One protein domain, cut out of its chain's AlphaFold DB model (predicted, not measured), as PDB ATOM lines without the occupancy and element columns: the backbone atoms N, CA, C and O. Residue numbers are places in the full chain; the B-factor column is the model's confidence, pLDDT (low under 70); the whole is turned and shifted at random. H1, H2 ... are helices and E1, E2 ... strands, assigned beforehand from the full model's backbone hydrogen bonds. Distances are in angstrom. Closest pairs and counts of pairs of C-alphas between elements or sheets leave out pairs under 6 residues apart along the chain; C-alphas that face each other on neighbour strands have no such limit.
ATOM      1  N   VAL A 199     293.650 156.673 181.276       82.94
ATOM      2  CA  VAL A 199     294.743 156.940 180.342       82.94
ATOM      3  C   VAL A 199     294.733 158.419 180.020       82.94
ATOM      4  O   VAL A 199     293.704 158.969 179.620       82.94
ATOM      5  N   ARG A 200     295.878 159.076 180.202       88.81
ATOM      6  CA  ARG A 200     296.012 160.483 179.835       88.81
ATOM      7  C   ARG A 200     295.864 160.615 178.324       88.81
ATOM      8  O   ARG A 200     296.526 159.901 177.572       88.81
ATOM      9  N   VAL A 201     295.024 161.542 177.886       91.69
ATOM     10  CA  VAL A 201     294.936 161.927 176.479       91.69
ATOM     11  C   VAL A 201     296.079 162.897 176.193       91.69
ATOM     12  O   VAL A 201     296.322 163.831 176.960       91.69
ATOM     13  N   ALA A 202     296.832 162.653 175.122       89.62
ATOM     14  CA  ALA A 202     297.889 163.562 174.704       89.62
ATOM     15  C   ALA A 202     297.255 164.852 174.159       89.62
ATOM     16  O   ALA A 202     296.643 164.837 173.097       89.62
ATOM     17  N   THR A 203     297.387 165.940 174.915       91.62
ATOM     18  CA  THR A 203     296.934 167.285 174.550       91.62
ATOM     19  C   THR A 203     298.047 168.301 174.805       91.62
ATOM     20  O   THR A 203     298.868 168.121 175.715       91.62
ATOM     21  N   SER A 204     298.060 169.359 174.001       91.00
ATOM     22  CA  SER A 204     298.916 170.542 174.098       91.00
ATOM     23  C   SER A 204     298.079 171.767 174.492       91.00
ATOM     24  O   SER A 204     296.882 171.801 174.208       91.00
ATOM     25  N   PRO A 205     298.672 172.806 175.108       90.06
ATOM     26  CA  PRO A 205     298.034 174.114 175.251       90.06
ATOM     27  C   PRO A 205     297.405 174.650 173.954       90.06
ATOM     28  O   PRO A 205     296.290 175.156 173.996       90.06
ATOM     29  N   ASP A 206     298.065 174.448 172.811       91.62
ATOM     30  CA  ASP A 206     297.603 174.925 171.495       91.62
ATOM     31  C   ASP A 206     296.365 174.184 170.959       91.62
ATOM     32  O   ASP A 206     295.772 174.595 169.963       91.62
ATOM     33  N   ASP A 207     295.971 173.073 171.587       94.69
ATOM     34  CA  ASP A 207     294.756 172.344 171.213       94.69
ATOM     35  C   ASP A 207     293.482 173.003 171.771       94.69
ATOM     36  O   ASP A 207     292.368 172.642 171.380       94.69
ATOM     37  N   TRP A 208     293.635 173.964 172.684       94.00
ATOM     38  CA  TRP A 208     292.538 174.707 173.286       94.00
ATOM     39  C   TRP A 208     292.314 176.034 172.566       94.00
ATOM     40  O   TRP A 208     293.257 176.780 172.314       94.00
ATOM     41  N   HIS A 209     291.054 176.367 172.300       92.25
ATOM     42  CA  HIS A 209     290.669 177.655 171.734       92.25
ATOM     43  C   HIS A 209     289.552 178.300 172.547       92.25
ATOM     44  O   HIS A 209     288.703 177.616 173.122       92.25
ATOM     45  N   VAL A 210     289.562 179.629 172.603       91.00
ATOM     46  CA  VAL A 210     288.495 180.414 173.221       91.00
ATOM     47  C   VAL A 210     287.414 180.671 172.171       91.00
ATOM     48  O   VAL A 210     287.726 180.956 171.017       91.00
ATOM     49  N   THR A 211     286.143 180.540 172.542       90.69
ATOM     50  CA  THR A 211     285.021 180.887 171.657       90.69
ATOM     51  C   THR A 211     284.956 182.386 171.373       90.69
ATOM     52  O   THR A 211     285.406 183.193 172.180       90.69
ATOM     53  N   ASP A 212     284.324 182.779 170.261       87.12
ATOM     54  CA  ASP A 212     284.207 184.189 169.841       87.12
ATOM     55  C   ASP A 212     283.578 185.111 170.905       87.12
ATOM     56  O   ASP A 212     283.864 186.307 170.952       87.12
ATOM     57  N   ASP A 213     282.713 184.569 171.766       85.62
ATOM     58  CA  ASP A 213     282.081 185.293 172.875       85.62
ATOM     59  C   ASP A 213     282.963 185.391 174.137       85.62
ATOM     60  O   ASP A 213     282.548 185.984 175.133       85.62
ATOM     61  N   GLY A 214     284.165 184.808 174.114       86.38
ATOM     62  CA  GLY A 214     285.118 184.788 175.222       86.38
ATOM     63  C   GLY A 214     284.726 183.876 176.386       86.38
ATOM     64  O   GLY A 214     285.391 183.894 177.421       86.38
ATOM     65  N   ARG A 215     283.633 183.113 176.265       86.81
ATOM     66  CA  ARG A 215     283.010 182.421 177.399       86.81
ATOM     67  C   ARG A 215     283.515 181.001 177.610       86.81
ATOM     68  O   ARG A 215     283.517 180.525 178.743       86.81
ATOM     69  N   TRP A 216     283.900 180.303 176.550       91.12
ATOM     70  CA  TRP A 216     284.236 178.887 176.619       91.12
ATOM     71  C   TRP A 216     285.648 178.636 176.124       91.12
ATOM     72  O   TRP A 216     286.056 179.161 175.095       91.12
ATOM     73  N   LEU A 217     286.365 177.776 176.840       92.88
ATOM     74  CA  LEU A 217     287.598 177.164 176.373       92.88
ATOM     75  C   LEU A 217     287.272 175.761 175.858       92.88
ATOM     76  O   LEU A 217     286.844 174.901 176.632       92.88
ATOM     77  N   VAL A 218     287.451 175.535 174.562       95.88
ATOM     78  CA  VAL A 218     287.082 174.295 173.870       95.88
ATOM     79  C   VAL A 218     288.342 173.547 173.459       95.88
ATOM     80  O   VAL A 218     289.263 174.125 172.886       95.88
ATOM     81  N   LEU A 219     288.386 172.253 173.763       97.31
ATOM     82  CA  LEU A 219     289.507 171.381 173.421       97.31
ATOM     83  C   LEU A 219     289.274 170.698 172.078       97.31
ATOM     84  O   LEU A 219     288.251 170.045 171.897       97.31
ATOM     85  N   THR A 220     290.279 170.743 171.212       97.44
ATOM     86  CA  THR A 220     290.387 169.928 169.999       97.44
ATOM     87  C   THR A 220     291.207 168.677 170.300       97.44
ATOM     88  O   THR A 220     292.306 168.768 170.839       97.44
ATOM     89  N   THR A 221     290.723 167.487 169.957       96.94
ATOM     90  CA  THR A 221     291.484 166.242 170.136       96.94
ATOM     91  C   THR A 221     292.030 165.719 168.815       96.94
ATOM     92  O   THR A 221     291.404 165.833 167.762       96.94
ATOM     93  N   ARG A 222     293.233 165.140 168.871       94.25
ATOM     94  CA  ARG A 222     293.998 164.709 167.696       94.25
ATOM     95  C   ARG A 222     294.316 163.226 167.751       94.25
ATOM     96  O   ARG A 222     294.559 162.666 168.818       94.25
ATOM     97  N   ASN A 223     294.360 162.597 166.582       90.75
ATOM     98  CA  ASN A 223     294.675 161.188 166.444       90.75
ATOM     99  C   ASN A 223     296.197 160.968 166.445       90.75
ATOM    100  O   ASN A 223     296.856 161.332 165.463       90.75
ATOM    101  N   PRO A 224     296.773 160.303 167.460       84.75
ATOM    102  CA  PRO A 224     298.209 160.025 167.477       84.75
ATOM    103  C   PRO A 224     298.634 159.002 166.407       84.75
ATOM    104  O   PRO A 224     299.816 158.890 166.104       84.75
ATOM    105  N   TYR A 225     297.688 158.276 165.805       85.06
ATOM    106  CA  TYR A 225     297.922 157.242 164.792       85.06
ATOM    107  C   TYR A 225     297.636 157.712 163.356       85.06
ATOM    108  O   TYR A 225     297.737 156.917 162.420       85.06
ATOM    109  N   ARG A 226     297.221 158.971 163.161       87.38
ATOM    110  CA  ARG A 226     296.910 159.554 161.841       87.38
ATOM    111  C   ARG A 226     297.450 160.976 161.721       87.38
ATOM    112  O   ARG A 226     296.677 161.909 161.514       87.38
ATOM    113  N   ASP A 227     298.757 161.131 161.910       88.81
ATOM    114  CA  ASP A 227     299.487 162.393 161.719       88.81
ATOM    115  C   ASP A 227     298.873 163.602 162.460       88.81
ATOM    116  O   ASP A 227     298.946 164.736 161.994       88.81
ATOM    117  N   GLY A 228     298.228 163.373 163.611       89.25
ATOM    118  CA  GLY A 228     297.611 164.437 164.408       89.25
ATOM    119  C   GLY A 228     296.324 165.029 163.820       89.25
ATOM    120  O   GLY A 228     295.902 166.106 164.252       89.25
ATOM    121  N   ALA A 229     295.686 164.354 162.858       94.06
ATOM    122  CA  ALA A 229     294.382 164.761 162.340       94.06
ATOM    123  C   ALA A 229     293.336 164.840 163.464       94.06
ATOM    124  O   ALA A 229     293.338 164.007 164.373       94.06
ATOM    125  N   GLU A 230     292.432 165.814 163.381       95.81
ATOM    126  CA  GLU A 230     291.322 165.956 164.325       95.81
ATOM    127  C   GLU A 230     290.501 164.666 164.393       95.81
ATOM    128  O   GLU A 230     290.146 164.061 163.374       95.81
ATOM    129  N   SER A 231     290.244 164.198 165.610       95.31
ATOM    130  CA  SER A 231     289.538 162.944 165.824       95.31
ATOM    131  C   SER A 231     288.903 162.881 167.199       95.31
ATOM    132  O   SER A 231     289.378 163.549 168.117       95.31
ATOM    133  N   PRO A 232     287.917 161.990 167.399       95.88
ATOM    134  CA  PRO A 232     287.537 161.594 168.741       95.88
ATOM    135  C   PRO A 232     288.700 161.057 169.549       95.88
ATOM    136  O   PRO A 232     289.675 160.527 169.010       95.88
ATOM    137  N   VAL A 233     288.528 161.134 170.863       95.00
ATOM    138  CA  VAL A 233     289.307 160.353 171.813       95.00
ATOM    139  C   VAL A 233     288.951 158.881 171.617       95.00
ATOM    140  O   VAL A 233     287.784 158.494 171.694       95.00
ATOM    141  N   LEU A 234     289.958 158.068 171.321       91.69
ATOM    142  CA  LEU A 234     289.799 156.656 170.985       91.69
ATOM    143  C   LEU A 234     290.054 155.756 172.199       91.69
ATOM    144  O   LEU A 234     290.622 156.201 173.188       91.69
ATOM    145  N   ASP A 235     289.625 154.496 172.140       87.69
ATOM    146  CA  ASP A 235     289.766 153.456 173.174       87.69
ATOM    147  C   ASP A 235     291.081 152.648 173.051       87.69
ATOM    148  O   ASP A 235     291.121 151.437 173.288       87.69
ATOM    149  N   ASP A 236     292.186 153.293 172.663       84.00
ATOM    150  CA  ASP A 236     293.498 152.642 172.624       84.00
ATOM    151  C   ASP A 236     293.973 152.226 174.030       84.00
ATOM    152  O   ASP A 236     293.547 152.777 175.041       84.00
ATOM    153  N   TYR A 237     294.841 151.227 174.133       80.31
ATOM    154  CA  TYR A 237     295.305 150.707 175.423       80.31
ATOM    155  C   TYR A 237     296.792 151.031 175.609       80.31
ATOM    156  O   TYR A 237     297.568 150.798 174.677       80.31
ATOM    157  N   PRO A 238     297.230 151.524 176.786       73.25
ATOM    158  CA  PRO A 238     298.649 151.743 177.051       73.25
ATOM    159  C   PRO A 238     299.434 150.445 176.850       73.25
ATOM    160  O   PRO A 238     299.089 149.420 177.432       73.25
ATOM    161  N   GLY A 239     300.479 150.482 176.023       75.25
ATOM    162  CA  GLY A 239     301.299 149.306 175.704       75.25
ATOM    163  C   GLY A 239     300.782 148.431 174.556       75.25
ATOM    164  O   GLY A 239     301.505 147.550 174.110       75.25
ATOM    165  N   ASN A 240     299.593 148.698 174.002       80.62
ATOM    166  CA  ASN A 240     299.062 147.976 172.838       80.62
ATOM    167  C   ASN A 240     299.444 148.631 171.498       80.62
ATOM    168  O   ASN A 240     298.680 148.569 170.536       80.62
ATOM    169  N   THR A 241     300.619 149.257 171.402       74.94
ATOM    170  CA  THR A 241     301.050 149.990 170.194       74.94
ATOM    171  C   THR A 241     301.179 149.098 168.958       74.94
ATOM    172  O   THR A 241     301.043 149.575 167.835       74.94
ATOM    173  N   GLU A 242     301.404 147.798 169.150       77.75
ATOM    174  CA  GLU A 242     301.557 146.815 168.070       77.75
ATOM    175  C   GLU A 242     300.272 146.024 167.771       77.75
ATOM    176  O   GLU A 242     300.207 145.250 166.811       77.75
ATOM    177  N   VAL A 243     299.226 146.207 168.582       80.25
ATOM    178  CA  VAL A 243     297.985 145.438 168.473       80.25
ATOM    179  C   VAL A 243     297.144 146.004 167.339       80.25
ATOM    180  O   VAL A 243     296.589 147.098 167.424       80.25
ATOM    181  N   ARG A 244     297.024 145.239 166.251       81.25
ATOM    182  CA  ARG A 244     296.203 145.625 165.096       81.25
ATOM    183  C   ARG A 244     294.730 145.388 165.387       81.25
ATOM    184  O   ARG A 244     294.287 144.240 165.406       81.25
ATOM    185  N   ARG A 245     293.989 146.477 165.575       82.12
ATOM    186  CA  ARG A 245     292.586 146.447 165.986       82.12
ATOM    187  C   ARG A 245     291.854 147.720 165.540       82.12
ATOM    188  O   ARG A 245     292.483 148.754 165.313       82.12
ATOM    189  N   GLY A 246     290.537 147.649 165.400       84.06
ATOM    190  CA  GLY A 246     289.674 148.809 165.214       84.06
ATOM    191  C   GLY A 246     289.514 149.581 166.522       84.06
ATOM    192  O   GLY A 246     289.006 149.047 167.506       84.06
ATOM    193  N   LEU A 247     289.924 150.848 166.521       87.19
ATOM    194  CA  LEU A 247     289.708 151.752 167.647       87.19
ATOM    195  C   LEU A 247     288.323 152.398 167.571       87.19
ATOM    196  O   LEU A 247     287.858 152.781 166.495       87.19
ATOM    197  N   ASN A 248     287.687 152.552 168.725       88.94
ATOM    198  CA  ASN A 248     286.362 153.134 168.873       88.94
ATOM    199  C   ASN A 248     286.429 154.433 169.682       88.94
ATOM    200  O   ASN A 248     287.246 154.531 170.595       88.94
ATOM    201  N   PRO A 249     285.545 155.411 169.416       92.56
ATOM    202  CA  PRO A 249     285.379 156.555 170.302       92.56
ATOM    203  C   PRO A 249     284.987 156.114 171.717       92.56
ATOM    204  O   PRO A 249     284.116 155.246 171.876       92.56
ATOM    205  N   VAL A 250     285.609 156.734 172.721       92.12
ATOM    206  CA  VAL A 250     285.228 156.552 174.128       92.12
ATOM    207  C   VAL A 250     283.945 157.318 174.448       92.12
ATOM    208  O   VAL A 250     283.652 158.355 173.854       92.12
ATOM    209  N   ASP A 251     283.187 156.824 175.421       90.69
ATOM    210  CA  ASP A 251     282.019 157.501 175.988       90.69
ATOM    211  C   ASP A 251     282.243 158.008 177.426       90.69
ATOM    212  O   ASP A 251     281.356 158.634 178.018       90.69
ATOM    213  N   ARG A 252     283.455 157.822 177.972       90.94
ATOM    214  CA  ARG A 252     283.848 158.295 179.307       90.94
ATOM    215  C   ARG A 252     285.120 159.119 179.289       90.94
ATOM    216  O   ARG A 252     286.201 158.627 178.974       90.94
ATOM    217  N   LEU A 253     284.969 160.373 179.697       94.44
ATOM    218  CA  LEU A 253     286.045 161.342 179.812       94.44
ATOM    219  C   LEU A 253     286.088 161.911 181.228       94.44
ATOM    220  O   LEU A 253     285.059 162.085 181.888       94.44
ATOM    221  N   LEU A 254     287.301 162.218 181.665       92.88
ATOM    222  CA  LEU A 254     287.615 162.872 182.922       92.88
ATOM    223  C   LEU A 254     288.482 164.090 182.612       92.88
ATOM    224  O   LEU A 254     289.555 163.969 182.027       92.88
ATOM    225  N   LEU A 255     288.039 165.258 183.057       93.75
ATOM    226  CA  LEU A 255     288.859 166.457 183.090       93.75
ATOM    227  C   LEU A 255     289.443 166.613 184.497       93.75
ATOM    228  O   LEU A 255     288.698 166.641 185.480       93.75
ATOM    229  N   VAL A 256     290.766 166.721 184.597       91.75
ATOM    230  CA  VAL A 256     291.476 167.064 185.835       91.75
ATOM    231  C   VAL A 256     291.922 168.518 185.758       91.75
ATOM    232  O   VAL A 256     292.474 168.955 184.751       91.75
ATOM    233  N   VAL A 257     291.685 169.262 186.837       89.12
ATOM    234  CA  VAL A 257     292.029 170.680 186.951       89.12
ATOM    235  C   VAL A 257     293.195 170.843 187.921       89.12
ATOM    236  O   VAL A 257     293.106 170.528 189.112       89.12
ATOM    237  N   ASN A 258     294.325 171.326 187.419       83.56
ATOM    238  CA  ASN A 258     295.568 171.414 188.175       83.56
ATOM    239  C   ASN A 258     295.636 172.611 189.128       83.56
ATOM    240  O   ASN A 258     296.315 172.539 190.152       83.56
ATOM    241  N   GLN A 259     294.876 173.664 188.838       75.75
ATOM    242  CA  GLN A 259     294.717 174.843 189.683       75.75
ATOM    243  C   GLN A 259     293.246 175.253 189.671       75.75
ATOM    244  O   GLN A 259     292.711 175.571 188.610       75.75
ATOM    245  N   VAL A 260     292.591 175.202 190.832       62.41
ATOM    246  CA  VAL A 260     291.174 175.555 190.976       62.41
ATOM    247  C   VAL A 260     291.086 176.889 191.691       62.41
ATOM    248  O   VAL A 260     291.388 176.966 192.878       62.41
ATOM    249  N   ASP A 261     290.633 177.901 190.960       64.50
ATOM    250  CA  ASP A 261     290.393 179.237 191.513       64.50
ATOM    251  C   ASP A 261     288.887 179.570 191.570       64.50
ATOM    252  O   ASP A 261     288.511 180.644 192.029       64.50
ATOM    253  N   HIS A 262     288.019 178.680 191.067       66.25
ATOM    254  CA  HIS A 262     286.570 178.869 190.921       66.25
ATOM    255  C   HIS A 262     285.886 177.548 190.521       66.25
ATOM    256  O   HIS A 262     286.533 176.640 189.991       66.25
ATOM    257  N   ASP A 263     284.572 177.470 190.735       71.75
ATOM    258  CA  ASP A 263     283.735 176.372 190.253       71.75
ATOM    259  C   ASP A 263     283.478 176.565 188.749       71.75
ATOM    260  O   ASP A 263     282.690 177.421 188.342       71.75
ATOM    261  N   SER A 264     284.189 175.816 187.902       81.50
ATOM    262  CA  SER A 264     283.992 175.865 186.447       81.50
ATOM    263  C   SER A 264     282.904 174.885 186.013       81.50
ATOM    264  O   SER A 264     282.877 173.719 186.428       81.50
ATOM    265  N   ARG A 265     282.044 175.341 185.105       89.44
ATOM    266  CA  ARG A 265     281.096 174.487 184.385       89.44
ATOM    267  C   ARG A 265     281.818 173.767 183.254       89.44
ATOM    268  O   ARG A 265     282.621 174.366 182.545       89.44
ATOM    269  N   VAL A 266     281.535 172.481 183.086       93.31
ATOM    270  CA  VAL A 266     282.158 171.633 182.064       93.31
ATOM    271  C   VAL A 266     281.074 170.957 181.242       93.31
ATOM    272  O   VAL A 266     280.115 170.394 181.778       93.31
ATOM    273  N   VAL A 267     281.233 170.994 179.925       95.00
ATOM    274  CA  VAL A 267     280.364 170.294 178.983       95.00
ATOM    275  C   VAL A 267     281.200 169.280 178.226       95.00
ATOM    276  O   VAL A 267     282.189 169.628 177.591       95.00
ATOM    277  N   PHE A 268     280.789 168.020 178.300       96.19
ATOM    278  CA  PHE A 268     281.364 166.936 177.515       96.19
ATOM    279  C   PHE A 268     280.455 166.605 176.334       96.19
ATOM    280  O   PHE A 268     279.237 166.552 176.499       96.19
ATOM    281  N   PHE A 269     281.037 166.293 175.180       95.69
ATOM    282  CA  PHE A 269     280.364 165.594 174.090       95.69
ATOM    283  C   PHE A 269     280.814 164.130 174.092       95.69
ATOM    284  O   PHE A 269     281.951 163.811 173.752       95.69
ATOM    285  N   VAL A 270     279.926 163.226 174.510       93.69
ATOM    286  CA  VAL A 270     280.185 161.778 174.592       93.69
ATOM    287  C   VAL A 270     278.948 160.998 174.157       93.69
ATOM    288  O   VAL A 270     277.825 161.405 174.450       93.69
ATOM    289  N   ASP A 271     279.139 159.882 173.448       89.81
ATOM    290  CA  ASP A 271     278.045 159.039 172.927       89.81
ATOM    291  C   ASP A 271     276.965 159.841 172.167       89.81
ATOM    292  O   ASP A 271     275.772 159.637 172.349       89.81
ATOM    293  N   GLN A 272     277.388 160.813 171.344       91.12
ATOM    294  CA  GLN A 272     276.508 161.718 170.577       91.12
ATOM    295  C   GLN A 272     275.605 162.630 171.427       91.12
ATOM    296  O   GLN A 272     274.631 163.199 170.929       91.12
ATOM    297  N   HIS A 273     275.929 162.799 172.705       91.69
ATOM    298  CA  HIS A 273     275.164 163.619 173.626       91.69
ATOM    299  C   HIS A 273     276.045 164.621 174.363       91.69
ATOM    300  O   HIS A 273     277.181 164.334 174.738       91.69
ATOM    301  N   LEU A 274     275.460 165.779 174.662       93.50
ATOM    302  CA  LEU A 274     276.045 166.742 175.582       93.50
ATOM    303  C   LEU A 274     275.756 166.321 177.031       93.50
ATOM    304  O   LEU A 274     274.619 165.988 177.396       93.50
ATOM    305  N   ARG A 275     276.799 166.324 177.859       93.25
ATOM    306  CA  ARG A 275     276.762 166.008 179.290       93.25
ATOM    307  C   ARG A 275     277.318 167.194 180.066       93.25
ATOM    308  O   ARG A 275     278.497 167.514 179.954       93.25
ATOM    309  N   PHE A 276     276.462 167.832 180.850       91.44
ATOM    310  CA  PHE A 276     276.813 168.963 181.698       91.44
ATOM    311  C   PHE A 276     277.221 168.493 183.095       91.44
ATOM    312  O   PHE A 276     276.485 167.732 183.725       91.44
ATOM    313  N   THR A 277     278.351 168.976 183.600       91.75
ATOM    314  CA  THR A 277     278.809 168.747 184.974       91.75
ATOM    315  C   THR A 277     279.607 169.950 185.491       91.75
ATOM    316  O   THR A 277     279.844 170.914 184.765       91.75
ATOM    317  N   GLU A 278     280.023 169.895 186.749       90.19
ATOM    318  CA  GLU A 278     280.834 170.921 187.405       90.19
ATOM    319  C   GLU A 278     282.139 170.303 187.904       90.19
ATOM    320  O   GLU A 278     282.223 169.097 188.162       90.19
ATOM    321  N   VAL A 279     283.173 171.131 188.034       88.62
ATOM    322  CA  VAL A 279     284.431 170.704 188.647       88.62
ATOM    323  C   VAL A 279     284.213 170.523 190.148       88.62
ATOM    324  O   VAL A 279     283.963 171.477 190.873       88.62
ATOM    325  N   PHE A 280     284.387 169.298 190.638       85.81
ATOM    326  CA  PHE A 280     284.356 168.968 192.059       85.81
ATOM    327  C   PHE A 280     285.646 168.252 192.455       85.81
ATOM    328  O   PHE A 280     286.076 167.313 191.787       85.81
ATOM    329  N   ASN A 281     286.293 168.687 193.543       86.69
ATOM    330  CA  ASN A 281     287.584 168.138 193.984       86.69
ATOM    331  C   ASN A 281     288.605 168.023 192.836       86.69
ATOM    332  O   ASN A 281     289.241 166.981 192.656       86.69
ATOM    333  N   ARG A 282     288.752 169.103 192.050       87.94
ATOM    334  CA  ARG A 282     289.671 169.190 190.899       87.94
ATOM    335  C   ARG A 282     289.342 168.240 189.740       87.94
ATOM    336  O   ARG A 282     290.216 167.974 188.915       87.94
ATOM    337  N   ARG A 283     288.125 167.691 189.674       90.81
ATOM    338  CA  ARG A 283     287.726 166.704 188.662       90.81
ATOM    339  C   ARG A 283     286.331 166.981 188.119       90.81
ATOM    340  O   ARG A 283     285.439 167.352 188.868       90.81
ATOM    341  N   ALA A 284     286.134 166.713 186.837       91.75
ATOM    342  CA  ALA A 284     284.825 166.671 186.194       91.75
ATOM    343  C   ALA A 284     284.735 165.390 185.359       91.75
ATOM    344  O   ALA A 284     285.623 165.123 184.553       91.75
ATOM    345  N   LEU A 285     283.697 164.574 185.563       91.56
ATOM    346  CA  LEU A 285     283.531 163.291 184.870       91.56
ATOM    347  C   LEU A 285     282.279 163.309 183.999       91.56
ATOM    348  O   LEU A 285     281.186 163.593 184.494       91.56
ATOM    349  N   SER A 286     282.409 162.894 182.738       93.06
ATOM    350  CA  SER A 286     281.289 162.875 181.788       93.06
ATOM    351  C   SER A 286     280.131 161.982 182.253       93.06
ATOM    352  O   SER A 286     278.964 162.322 182.054       93.06
ATOM    353  N   ARG A 287     280.433 160.868 182.936       87.62
ATOM    354  CA  ARG A 287     279.438 159.887 183.413       87.62
ATOM    355  C   ARG A 287     278.536 160.384 184.548       87.62
ATOM    356  O   ARG A 287     277.481 159.800 184.768       87.62
ATOM    357  N   PHE A 288     278.938 161.436 185.263       83.88
ATOM    358  CA  PHE A 288     278.110 162.079 186.293       83.88
ATOM    359  C   PHE A 288     277.394 163.326 185.769       83.88
ATOM    360  O   PHE A 288     276.677 163.989 186.517       83.88
ATOM    361  N   GLY A 289     277.584 163.654 184.488       81.31
ATOM    362  CA  GLY A 289     276.940 164.796 183.876       81.31
ATOM    363  C   GLY A 289     275.463 164.551 183.577       81.31
ATOM    364  O   GLY A 289     275.061 163.472 183.140       81.31
ATOM    365  N   SER A 290     274.649 165.584 183.767       86.62
ATOM    366  CA  SER A 290     273.253 165.589 183.333       86.62
ATOM    367  C   SER A 290     273.168 165.798 181.822       86.62
ATOM    368  O   SER A 290     274.011 166.475 181.235       86.62
ATOM    369  N   LEU A 291     272.143 165.236 181.175       84.31
ATOM    370  CA  LEU A 291     271.839 165.541 179.773       84.31
ATOM    371  C   LEU A 291     271.660 167.054 179.603       84.31
ATOM    372  O   LEU A 291     270.782 167.645 180.230       84.31
ATOM    373  N   ALA A 292     272.479 167.671 178.754       74.69
ATOM    374  CA  ALA A 292     272.317 169.075 178.405       74.69
ATOM    375  C   ALA A 292     271.418 169.186 177.168       74.69
ATOM    376  O   ALA A 292     271.666 168.540 176.149       74.69
ATOM    377  N   ALA A 293     270.365 169.997 177.253       65.75
ATOM    378  CA  ALA A 293     269.592 170.360 176.075       65.75
ATOM    379  C   ALA A 293     270.389 171.397 175.275       65.75
ATOM    380  O   ALA A 293     270.776 172.427 175.819       65.75
ATOM    381  N   SER A 294     270.587 171.167 173.976       55.97
ATOM    382  CA  SER A 294     271.234 172.130 173.069       55.97
ATOM    383  C   SER A 294     270.388 173.393 172.812       55.97
ATOM    384  O   SER A 294     270.682 174.151 171.894       55.97
ATOM    385  N   SER A 295     269.272 173.571 173.529       50.16
ATOM    386  CA  SER A 295     268.228 174.556 173.228       50.16
ATOM    387  C   SER A 295     268.441 175.922 173.871       50.16
ATOM    388  O   SER A 295     267.670 176.835 173.590       50.16
ATOM    389  N   ASP A 296     269.450 176.075 174.726       52.62
ATOM    390  CA  ASP A 296     269.939 177.394 175.107       52.62
ATOM    391  C   ASP A 296     271.130 177.684 174.193       52.62
ATOM    392  O   ASP A 296     272.145 176.995 174.278       52.62
ATOM    393  N   GLY A 297     270.991 178.627 173.257       58.81
ATOM    394  CA  GLY A 297     271.991 178.961 172.224       58.81
ATOM    395  C   GLY A 297     273.286 179.580 172.769       58.81
ATOM    396  O   GLY A 297     273.914 180.387 172.096       58.81
ATOM    397  N   SER A 298     273.630 179.242 174.009       75.69
ATOM    398  CA  SER A 298     274.718 179.743 174.831       75.69
ATOM    399  C   SER A 298     275.855 178.722 175.008       75.69
ATOM    400  O   SER A 298     276.866 179.034 175.642       75.69
ATOM    401  N   LEU A 299     275.687 177.502 174.475       86.12
ATOM    402  CA  LEU A 299     276.697 176.444 174.484       86.12
ATOM    403  C   LEU A 299     277.594 176.510 173.237       86.12
ATOM    404  O   LEU A 299     277.096 176.808 172.148       86.12
ATOM    405  N   PRO A 300     278.888 176.169 173.368       89.38
ATOM    406  CA  PRO A 300     279.779 176.055 172.225       89.38
ATOM    407  C   PRO A 300     279.353 174.885 171.335       89.38
ATOM    408  O   PRO A 300     278.713 173.929 171.787       89.38
ATOM    409  N   THR A 301     279.744 174.939 170.063       90.31
ATOM    410  CA  THR A 301     279.591 173.784 169.175       90.31
ATOM    411  C   THR A 301     280.598 172.723 169.596       90.31
ATOM    412  O   THR A 301     281.799 172.956 169.525       90.31
ATOM    413  N   LEU A 302     280.099 171.572 170.044       94.44
ATOM    414  CA  LEU A 302     280.913 170.413 170.394       94.44
ATOM    415  C   LEU A 302     280.528 169.227 169.526       94.44
ATOM    416  O   LEU A 302     279.358 169.032 169.186       94.44
ATOM    417  N   ASP A 303     281.530 168.426 169.205       95.38
ATOM    418  CA  ASP A 303     281.391 167.205 168.434       95.38
ATOM    419  C   ASP A 303     282.412 166.164 168.910       95.38
ATOM    420  O   ASP A 303     283.020 166.285 169.974       95.38
ATOM    421  N   ALA A 304     282.574 165.098 168.131       95.12
ATOM    422  CA  ALA A 304     283.486 164.023 168.470       95.12
ATOM    423  C   ALA A 304     284.947 164.496 168.581       95.12
ATOM    424  O   ALA A 304     285.645 164.008 169.460       95.12
ATOM    425  N   ALA A 305     285.402 165.418 167.725       96.81
ATOM    426  CA  ALA A 305     286.763 165.957 167.741       96.81
ATOM    427  C   ALA A 305     286.935 167.145 168.700       96.81
ATOM    428  O   ALA A 305     288.063 167.472 169.059       96.81
ATOM    429  N   HIS A 306     285.831 167.730 169.168       97.38
ATOM    430  CA  HIS A 306     285.804 168.811 170.149       97.38
ATOM    431  C   HIS A 306     285.050 168.376 171.416       97.38
ATOM    432  O   HIS A 306     283.950 168.864 171.690       97.38
ATOM    433  N   PRO A 307     285.574 167.399 172.182       97.38
ATOM    434  CA  PRO A 307     284.770 166.661 173.149       97.38
ATOM    435  C   PRO A 307     284.556 167.381 174.483       97.38
ATOM    436  O   PRO A 307     283.796 166.881 175.314       97.38
ATOM    437  N   VAL A 308     285.243 168.499 174.741       96.69
ATOM    438  CA  VAL A 308     285.213 169.188 176.037       96.69
ATOM    439  C   VAL A 308     285.167 170.695 175.846       96.69
ATOM    440  O   VAL A 308     285.980 171.253 175.115       96.69
ATOM    441  N   ALA A 309     284.274 171.345 176.588       95.25
ATOM    442  CA  ALA A 309     284.315 172.776 176.839       95.25
ATOM    443  C   ALA A 309     284.319 173.072 178.337       95.25
ATOM    444  O   ALA A 309     283.591 172.439 179.106       95.25
ATOM    445  N   VAL A 310     285.100 174.072 178.733       93.19
ATOM    446  CA  VAL A 310     285.152 174.603 180.095       93.19
ATOM    447  C   VAL A 310     284.680 176.050 180.066       93.19
ATOM    448  O   VAL A 310     285.174 176.844 179.270       93.19
ATOM    449  N   GLU A 311     283.710 176.391 180.909       90.00
ATOM    450  CA  GLU A 311     283.253 177.771 181.060       90.00
ATOM    451  C   GLU A 311     284.343 178.577 181.764       90.00
ATOM    452  O   GLU A 311     284.797 178.225 182.857       90.00
ATOM    453  N   LEU A 312     284.766 179.654 181.115       86.06
ATOM    454  CA  LEU A 312     285.717 180.607 181.649       86.06
ATOM    455  C   LEU A 312     284.991 181.580 182.588       86.06
ATOM    456  O   LEU A 312     283.841 181.956 182.337       86.06
ATOM    457  N   PRO A 313     285.639 182.023 183.674       79.12
ATOM    458  CA  PRO A 313     285.101 183.082 184.499       79.12
ATOM    459  C   PRO A 313     285.067 184.388 183.694       79.12
ATOM    460  O   PRO A 313     285.882 184.583 182.788       79.12
ATOM    461  N   PRO A 314     284.188 185.330 184.062       72.81
ATOM    462  CA  PRO A 314     284.214 186.667 183.488       72.81
ATOM    463  C   PRO A 314     285.603 187.295 183.694       72.81
ATOM    464  O   PRO A 314     286.026 187.496 184.833       72.81
ATOM    465  N   SER A 315     286.313 187.599 182.607       66.38
ATOM    466  CA  SER A 315     287.628 188.252 182.636       66.38
ATOM    467  C   SER A 315     287.620 189.509 181.771       66.38
ATOM    468  O   SER A 315     287.005 189.533 180.708       66.38
ATOM    469  N   ASN A 316     288.334 190.546 182.219       57.69
ATOM    470  CA  ASN A 316     288.590 191.760 181.437       57.69
ATOM    471  C   ASN A 316     289.901 191.678 180.626       57.69
ATOM    472  O   ASN A 316     290.237 192.638 179.937       57.69
ATOM    473  N   ASP A 317     290.655 190.575 180.728       66.12
ATOM    474  CA  ASP A 317     291.966 190.400 180.093       66.12
ATOM    475  C   ASP A 317     292.006 189.105 179.265       66.12
ATOM    476  O   ASP A 317     292.120 188.001 179.805       66.12
ATOM    477  N   ALA A 318     291.878 189.248 177.943       61.44
ATOM    478  CA  ALA A 318     291.889 188.135 176.991       61.44
ATOM    479  C   ALA A 318     293.267 187.452 176.886       61.44
ATOM    480  O   ALA A 318     293.341 186.256 176.609       61.44
ATOM    481  N   VAL A 319     294.359 188.175 177.170       58.75
ATOM    482  CA  VAL A 319     295.731 187.648 177.061       58.75
ATOM    483  C   VAL A 319     296.024 186.643 178.182       58.75
ATOM    484  O   VAL A 319     296.724 185.651 177.964       58.75
ATOM    485  N   ASP A 320     295.453 186.848 179.374       68.12
ATOM    486  CA  ASP A 320     295.557 185.915 180.507       68.12
ATOM    487  C   ASP A 320     294.807 184.600 180.229       68.12
ATOM    488  O   ASP A 320     295.271 183.519 180.603       68.12
ATOM    489  N   VAL A 321     293.675 184.687 179.521       68.69
ATOM    490  CA  VAL A 321     292.815 183.542 179.193       68.69
ATOM    491  C   VAL A 321     293.517 182.584 178.232       68.69
ATOM    492  O   VAL A 321     293.689 181.409 178.558       68.69
ATOM    493  N   GLU A 322     293.985 183.083 177.090       68.75
ATOM    494  CA  GLU A 322     294.583 182.239 176.046       68.75
ATOM    495  C   GLU A 322     295.939 181.651 176.458       68.75
ATOM    496  O   GLU A 322     296.251 180.514 176.118       68.75
ATOM    497  N   SER A 323     296.741 182.383 177.241       72.19
ATOM    498  CA  SER A 323     298.107 181.958 177.578       72.19
ATOM    499  C   SER A 323     298.232 181.118 178.854       72.19
ATOM    500  O   SER A 323     299.217 180.397 179.002       72.19
ATOM    501  N   ARG A 324     297.282 181.185 179.803       79.06
ATOM    502  CA  ARG A 324     297.422 180.502 181.111       79.06
ATOM    503  C   ARG A 324     296.446 179.367 181.337       79.06
ATOM    504  O   ARG A 324     296.785 178.429 182.057       79.06
ATOM    505  N   TRP A 325     295.241 179.447 180.787       80.56
ATOM    506  CA  TRP A 325     294.195 178.464 181.068       80.56
ATOM    507  C   TRP A 325     294.444 177.093 180.455       80.56
ATOM    508  O   TRP A 325     294.260 176.112 181.178       80.56
ATOM    509  N   PRO A 326     294.945 176.976 179.212       82.75
ATOM    510  CA  PRO A 326     295.216 175.668 178.620       82.75
ATOM    511  C   PRO A 326     296.187 174.801 179.444       82.75
ATOM    512  O   PRO A 326     296.075 173.578 179.464       82.75
ATOM    513  N   HIS A 327     297.097 175.419 180.207       85.38
ATOM    514  CA  HIS A 327     298.041 174.716 181.087       85.38
ATOM    515  C   HIS A 327     297.414 174.139 182.366       85.38
ATOM    516  O   HIS A 327     298.068 173.388 183.093       85.38
ATOM    517  N   ARG A 328     296.166 174.498 182.683       87.19
ATOM    518  CA  ARG A 328     295.495 174.091 183.926       87.19
ATOM    519  C   ARG A 328     294.735 172.781 183.791       87.19
ATOM    520  O   ARG A 328     294.317 172.244 184.815       87.19
ATOM    521  N   PHE A 329     294.546 172.274 182.578       90.88
ATOM    522  CA  PHE A 329     293.644 171.163 182.316       90.88
ATOM    523  C   PHE A 329     294.377 169.944 181.779       90.88
ATOM    524  O   PHE A 329     295.229 170.032 180.897       90.88
ATOM    525  N   GLU A 330     293.991 168.777 182.281       92.25
ATOM    526  CA  GLU A 330     294.407 167.496 181.732       92.25
ATOM    527  C   GLU A 330     293.180 166.669 181.384       92.25
ATOM    528  O   GLU A 330     292.301 166.457 182.224       92.25
ATOM    529  N   LEU A 331     293.139 166.177 180.148       94.44
ATOM    530  CA  LEU A 331     292.111 165.250 179.714       94.44
ATOM    531  C   LEU A 331     292.576 163.808 179.924       94.44
ATOM    532  O   LEU A 331     293.692 163.424 179.571       94.44
ATOM    533  N   TRP A 332     291.676 163.003 180.465       93.00
ATOM    534  CA  TRP A 332     291.843 161.580 180.702       93.00
ATOM    535  C   TRP A 332     290.628 160.831 180.151       93.00
ATOM    536  O   TRP A 332     289.521 161.370 180.093       93.00
ATOM    537  N   ARG A 333     290.827 159.572 179.767       91.00
ATOM    538  CA  ARG A 333     289.759 158.640 179.384       91.00
ATOM    539  C   ARG A 333     289.801 157.408 180.271       91.00
ATOM    540  O   ARG A 333     290.890 156.956 180.618       91.00
ATOM    541  N   GLU A 334     288.638 156.872 180.623       84.38
ATOM    542  CA  GLU A 334     288.566 155.589 181.330       84.38
ATOM    543  C   GLU A 334     288.935 154.456 180.355       84.38
ATOM    544  O   GLU A 334     288.582 154.514 179.173       84.38
ATOM    545  N   ILE A 335     289.627 153.414 180.830       78.62
ATOM    546  CA  ILE A 335     289.775 152.183 180.042       78.62
ATOM    547  C   ILE A 335     288.391 151.552 179.864       78.62
ATOM    548  O   ILE A 335     287.719 151.198 180.833       78.62
TER     549      ILE A 335
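AT A GLANCE: This is residues 199 to 335 of the 398 residues of the protein "Signal peptidase I" of Rhodopirellula sp. MGV (UniProt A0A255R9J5). Little regular structure: two small antiparallel sheets, E1 E2 E7 E4 E5 and E6 E3 E8, make a sandwich, face to face, among long loops, with short H1 at the E1 edge. The 137 printed residues, 43 in named elements, run E1 to E7, H1, E8, mostly strand. The whole is compact, radius of gyration of the C-alphas 14.8 A, spans 49 by 30 by 28 A.

IN THESE COORDINATES: Find C-alpha 208 at (292.538, 174.707, 173.286), where E1 (208 to 210) begins; its sheet continues with E2 (216 to 219), E7 (308 to 311), E4 (265 to 270) and E5 (273 to 278, 16.6 A long). Then find E6 (283 to 285), E3 (253 to 257), H1 (318 to 324) and E8 (329 to 333), ending at (289.759, 158.640, 179.384).

HOW THE PARTS SIT: Look for N and O within hydrogen-bond range: N 217 and O 310, 2.9 A, between E2 and E7; N 254 and O 332, 2.8 A, between E3 and E8. The sheets' strands stand at 34 degrees. H1, with every O i to N i+4 pair within range, only grazes the larger sheet; its closest C-alphas with E1 are Glu 322 and Val 210, 7.0 A.

THE WHOLE: The printed part has no cut. Links E2 to E3 and E6 to E7 are long. The pLDDT is under 70 at residues 260 to 262, 293 to 297 and 315 to 322.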